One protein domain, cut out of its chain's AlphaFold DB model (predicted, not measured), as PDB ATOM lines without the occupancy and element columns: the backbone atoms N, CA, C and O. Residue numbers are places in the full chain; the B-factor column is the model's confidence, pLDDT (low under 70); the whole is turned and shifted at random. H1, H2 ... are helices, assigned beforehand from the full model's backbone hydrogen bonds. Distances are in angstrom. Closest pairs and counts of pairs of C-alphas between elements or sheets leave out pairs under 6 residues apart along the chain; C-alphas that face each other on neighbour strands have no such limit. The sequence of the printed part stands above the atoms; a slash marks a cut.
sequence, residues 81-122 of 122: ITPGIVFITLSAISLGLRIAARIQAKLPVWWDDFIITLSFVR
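AT A GLANCE: This is residues 81 to 122 of the 122 residues of the protein "CFEM domain-containing protein" of Pestalotiopsis fici (strain W106-1 / CGMCC3.15140) (UniProt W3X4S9). A lopsided helical hairpin: the long helix H1 runs out along the longest axis, the chain turns through residues 105 to 110, and the short helix H2 folds back slantwise beside the later half of H1. Residues 81 to 87 of H1 stick out. The printed part has 42 residues with two named helices, H1 then H2, and no named strand; its class is all helix. It is loose, with a radius of gyration of the C-alphas of 11.8 A, and spans 37 by 19 by 11 A.

HOW THE PARTS SIT: H1, residues 81 to 104, stands free with residues 81 to 87. H2, residues 111 to 121, forms a helical hairpin with H1. The two touch, H1 with residues 92 to 99 alone; the closest C-alphas are those of Ile 99 and Asp 113, 7.6 A apart. They run opposite ways at a steep tilt of 41 degrees. In H1 and H2 every O i to N i+4 pair is within hydrogen-bond range.

IN THESE COORDINATES: H1 begins at C-alpha 81 (52.056, -2.799, 5.035) and measures 34.8 A from first to last C-alpha. H2 measures 15.6 A and ends at C-alpha 121 (58.338, 3.373, -12.615).

THE WHOLE: The C-alphas of Ile 81 and Lys 106, the two farthest apart, are 37.7 A apart. The printed part has no cut, and the link from H1 to H2 is short. Residue 122, the chain's last, has pLDDT under 70.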
ATOM      1  N   ILE A  81      51.861  -2.169   6.348       90.75
ATOM      2  CA  ILE A  81      52.056  -2.799   5.035       90.75
ATOM      3  C   ILE A  81      50.729  -2.875   4.277       90.75
ATOM      4  O   ILE A  81      50.651  -2.486   3.111       90.75
ATOM      5  N   THR A  82      49.671  -3.322   4.950       90.94
ATOM      6  CA  THR A  82      48.335  -3.480   4.367       90.94
ATOM      7  C   THR A  82      47.774  -2.175   3.780       90.94
ATOM      8  O   THR A  82      47.456  -2.168   2.589       90.94
ATOM      9  N   PRO A  83      47.676  -1.054   4.527       93.56
ATOM     10  CA  PRO A  83      47.201   0.203   3.955       93.56
ATOM     11  C   PRO A  83      48.135   0.720   2.854       93.56
ATOM     12  O   PRO A  83      47.647   1.249   1.857       93.56
ATOM     13  N   GLY A  84      49.453   0.513   2.969       92.62
ATOM     14  CA  GLY A  84      50.411   0.893   1.927       92.62
ATOM     15  C   GLY A  84      50.112   0.230   0.579       92.62
ATOM     16  O   GLY A  84      50.015   0.914  -0.441       92.62
ATOM     17  N   ILE A  85      49.880  -1.085   0.572       93.88
ATOM     18  CA  ILE A  85      49.528  -1.836  -0.645       93.88
ATOM     19  C   ILE A  85      48.199  -1.340  -1.234       93.88
ATOM     20  O   ILE A  85      48.085  -1.159  -2.449       93.88
ATOM     21  N   VAL A  86      47.199  -1.075  -0.391       95.81
ATOM     22  CA  VAL A  86      45.889  -0.571  -0.838       95.81
ATOM     23  C   VAL A  86      46.019   0.799  -1.510       95.81
ATOM     24  O   VAL A  86      45.486   1.001  -2.600       95.81
ATOM     25  N   PHE A  87      46.765   1.737  -0.924       94.50
ATOM     26  CA  PHE A  87      46.927   3.064  -1.523       94.50
ATOM     27  C   PHE A  87      47.727   3.033  -2.827       94.50
ATOM     28  O   PHE A  87      47.355   3.724  -3.779       94.50
ATOM     29  N   ILE A  88      48.779   2.212  -2.906       92.88
ATOM     30  CA  ILE A  88      49.575   2.049  -4.131       92.88
ATOM     31  C   ILE A  88      48.713   1.472  -5.259       92.88
ATOM     32  O   ILE A  88      48.711   2.003  -6.369       92.88
ATOM     33  N   THR A  89      47.935   0.422  -4.976       93.94
ATOM     34  CA  THR A  89      47.070  -0.221  -5.978       93.94
ATOM     35  C   THR A  89      45.952   0.704  -6.460       93.94
ATOM     36  O   THR A  89      45.755   0.843  -7.667       93.94
ATOM     37  N   LEU A  90      45.266   1.410  -5.555       95.25
ATOM     38  CA  LEU A  90      44.241   2.394  -5.922       95.25
ATOM     39  C   LEU A  90      44.810   3.543  -6.761       95.25
ATOM     40  O   LEU A  90      44.195   3.959  -7.744       95.25
ATOM     41  N   SER A  91      45.998   4.029  -6.406       92.50
ATOM     42  CA  SER A  91      46.672   5.102  -7.140       92.50
ATOM     43  C   SER A  91      47.076   4.655  -8.549       92.50
ATOM     44  O   SER A  91      46.849   5.391  -9.508       92.50
ATOM     45  N   ALA A  92      47.575   3.423  -8.705       91.25
ATOM     46  CA  ALA A  92      47.881   2.841 -10.012       91.25
ATOM     47  C   ALA A  92      46.629   2.709 -10.898       91.25
ATOM     48  O   ALA A  92      46.665   3.052 -12.082       91.25
ATOM     49  N   ILE A  93      45.500   2.267 -10.329       94.38
ATOM     50  CA  ILE A  93      44.217   2.174 -11.045       94.38
ATOM     51  C   ILE A  93      43.745   3.563 -11.488       94.38
ATOM     52  O   ILE A  93      43.360   3.745 -12.643       94.38
ATOM     53  N   SER A  94      43.802   4.553 -10.592       93.31
ATOM     54  CA  SER A  94      43.426   5.937 -10.897       93.31
ATOM     55  C   SER A  94      44.271   6.524 -12.033       93.31
ATOM     56  O   SER A  94      43.722   7.113 -12.968       93.31
ATOM     57  N   LEU A  95      45.590   6.294 -12.018       90.50
ATOM     58  CA  LEU A  95      46.497   6.696 -13.093       90.50
ATOM     59  C   LEU A  95      46.154   6.006 -14.420       90.50
ATOM     60  O   LEU A  95      46.072   6.669 -15.454       90.50
ATOM     61  N   GLY A  96      45.897   4.696 -14.396       89.31
ATOM     62  CA  GLY A  96      45.499   3.939 -15.583       89.31
ATOM     63  C   GLY A  96      44.214   4.480 -16.214       89.31
ATOM     64  O   GLY A  96      44.167   4.728 -17.419       89.31
ATOM     65  N   LEU A  97      43.192   4.749 -15.392       92.19
ATOM     66  CA  LEU A  97      41.938   5.369 -15.832       92.19
ATOM     67  C   LEU A  97      42.166   6.766 -16.415       92.19
ATOM     68  O   LEU A  97      41.589   7.109 -17.448       92.19
ATOM     69  N   ARG A  98      43.030   7.566 -15.787       88.94
ATOM     70  CA  ARG A  98      43.362   8.916 -16.245       88.94
ATOM     71  C   ARG A  98      44.036   8.907 -17.617       88.94
ATOM     72  O   ARG A  98      43.625   9.664 -18.496       88.94
ATOM     73  N   ILE A  99      45.018   8.032 -17.829       87.69
ATOM     74  CA  ILE A  99      45.693   7.879 -19.125       87.69
ATOM     75  C   ILE A  99      44.699   7.381 -20.182       87.69
ATOM     76  O   ILE A  99      44.628   7.949 -21.272       87.69
ATOM     77  N   ALA A 100      43.871   6.383 -19.852       89.94
ATOM     78  CA  ALA A 100      42.846   5.870 -20.759       89.94
ATOM     79  C   ALA A 100      41.857   6.966 -21.194       89.94
ATOM     80  O   ALA A 100      41.575   7.101 -22.386       89.94
ATOM     81  N   ALA A 101      41.388   7.798 -20.260       89.88
ATOM     82  CA  ALA A 101      40.491   8.915 -20.553       89.88
ATOM     83  C   ALA A 101      41.143   9.962 -21.474       89.88
ATOM     84  O   ALA A 101      40.507  10.440 -22.415       89.88
ATOM     85  N   ARG A 102      42.425  10.292 -21.254       86.69
ATOM     86  CA  ARG A 102      43.180  11.213 -22.124       86.69
ATOM     87  C   ARG A 102      43.322  10.667 -23.546       86.69
ATOM     88  O   ARG A 102      43.100  11.416 -24.497       86.69
ATOM     89  N   ILE A 103      43.619   9.373 -23.691       87.75
ATOM     90  CA  ILE A 103      43.740   8.699 -24.994       87.75
ATOM     91  C   ILE A 103      42.395   8.685 -25.729       87.75
ATOM     92  O   ILE A 103      42.336   9.060 -26.900       87.75
ATOM     93  N   GLN A 104      41.306   8.308 -25.050       91.56
ATOM     94  CA  GLN A 104      39.963   8.285 -25.642       91.56
ATOM     95  C   GLN A 104      39.516   9.673 -26.112       91.56
ATOM     96  O   GLN A 104      38.953   9.809 -27.197       91.56
ATOM     97  N   ALA A 105      39.824  10.712 -25.334       91.12
ATOM     98  CA  ALA A 105      39.525  12.097 -25.678       91.12
ATOM     99  C   ALA A 105      40.494  12.713 -26.711       91.12
ATOM    100  O   ALA A 105      40.326  13.877 -27.068       91.12
ATOM    101  N   LYS A 106      41.503  11.964 -27.193       88.69
ATOM    102  CA  LYS A 106      42.574  12.442 -28.094       88.69
ATOM    103  C   LYS A 106      43.269  13.711 -27.583       88.69
ATOM    104  O   LYS A 106      43.663  14.576 -28.363       88.69
ATOM    105  N   LEU A 107      43.402  13.826 -26.264       85.19
ATOM    106  CA  LEU A 107      44.058  14.955 -25.618       85.19
ATOM    107  C   LEU A 107      45.567  14.694 -25.523       85.19
ATOM    108  O   LEU A 107      45.975  13.553 -25.290       85.19
ATOM    109  N   PRO A 108      46.407  15.734 -25.660       82.62
ATOM    110  CA  PRO A 108      47.830  15.595 -25.399       82.62
ATOM    111  C   PRO A 108      48.059  15.244 -23.923       82.62
ATOM    112  O   PRO A 108      47.393  15.784 -23.035       82.62
ATOM    113  N   VAL A 109      49.010  14.346 -23.672       81.12
ATOM    114  CA  VAL A 109      49.532  14.084 -22.326       81.12
ATOM    115  C   VAL A 109      50.402  15.260 -21.902       81.12
ATOM    116  O   VAL A 109      51.295  15.683 -22.638       81.12
ATOM    117  N   TRP A 110      50.102  15.826 -20.738       83.06
ATOM    118  CA  TRP A 110      50.826  16.984 -20.219       83.06
ATOM    119  C   TRP A 110      51.982  16.544 -19.322       83.06
ATOM    120  O   TRP A 110      52.090  15.380 -18.935       83.06
ATOM    121  N   TRP A 111      52.837  17.501 -18.955       84.31
ATOM    122  CA  TRP A 111      53.949  17.284 -18.024       84.31
ATOM    123  C   TRP A 111      53.526  16.600 -16.718       84.31
ATOM    124  O   TRP A 111      54.270  15.772 -16.205       84.31
ATOM    125  N   ASP A 112      52.318  16.884 -16.230       83.12
ATOM    126  CA  ASP A 112      51.737  16.224 -15.056       83.12
ATOM    127  C   ASP A 112      51.618  14.698 -15.241       83.12
ATOM    128  O   ASP A 112      52.087  13.928 -14.407       83.12
ATOM    129  N   ASP A 113      51.086  14.239 -16.379       82.19
ATOM    130  CA  ASP A 113      50.905  12.809 -16.651       82.19
ATOM    131  C   ASP A 113      52.264  12.088 -16.809       82.19
ATOM    132  O   ASP A 113      52.414  10.929 -16.411       82.19
ATOM    133  N   PHE A 114      53.284  12.786 -17.328       83.12
ATOM    134  CA  PHE A 114      54.650  12.260 -17.433       83.12
ATOM    135  C   PHE A 114      55.319  12.101 -16.062       83.12
ATOM    136  O   PHE A 114      55.893  11.049 -15.781       83.12
ATOM    137  N   ILE A 115      55.215  13.115 -15.195       87.31
ATOM    138  CA  ILE A 115      55.802  13.088 -13.848       87.31
ATOM    139  C   ILE A 115      55.171  11.967 -13.018       87.31
ATOM    140  O   ILE A 115      55.898  11.177 -12.421       87.31
ATOM    141  N   ILE A 116      53.841  11.840 -13.039       85.62
ATOM    142  CA  ILE A 116      53.133  10.804 -12.275       85.62
ATOM    143  C   ILE A 116      53.514   9.399 -12.764       85.62
ATOM    144  O   ILE A 116      53.734   8.499 -11.956       85.62
ATOM    145  N   THR A 117      53.646   9.209 -14.080       83.50
ATOM    146  CA  THR A 117      54.087   7.923 -14.645       83.50
ATOM    147  C   THR A 117      55.524   7.596 -14.233       83.50
ATOM    148  O   THR A 117      55.814   6.461 -13.857       83.50
ATOM    149  N   LEU A 118      56.424   8.584 -14.247       85.31
ATOM    150  CA  LEU A 118      57.813   8.404 -13.826       85.31
ATOM    151  C   LEU A 118      57.915   8.002 -12.347       85.31
ATOM    152  O   LEU A 118      58.696   7.111 -12.029       85.31
ATOM    153  N   SER A 119      57.104   8.600 -11.470       85.25
ATOM    154  CA  SER A 119      57.057   8.276 -10.035       85.25
ATOM    155  C   SER A 119      56.578   6.857  -9.719       85.25
ATOM    156  O   SER A 119      56.825   6.373  -8.624       85.25
ATOM    157  N   PHE A 120      55.877   6.195 -10.642       80.75
ATOM    158  CA  PHE A 120      55.456   4.797 -10.479       80.75
ATOM    159  C   PHE A 120      56.469   3.787 -11.031       80.75
ATOM    160  O   PHE A 120      56.419   2.611 -10.678       80.75
ATOM    161  N   VAL A 121      57.358   4.227 -11.923       76.88
ATOM    162  CA  VAL A 121      58.338   3.373 -12.615       76.88
ATOM    163  C   VAL A 121      59.718   3.413 -11.938       76.88
ATOM    164  O   VAL A 121      60.560   2.556 -12.210       76.88
ATOM    165  N   ARG A 122      59.961   4.390 -11.060       50.78
ATOM    166  CA  ARG A 122      61.212   4.601 -10.323       50.78
ATOM    167  C   ARG A 122      60.968   4.640  -8.826       50.78
ATOM    168  O   ARG A 122      61.796   4.036  -8.113       50.78
TER     169      ARG A 122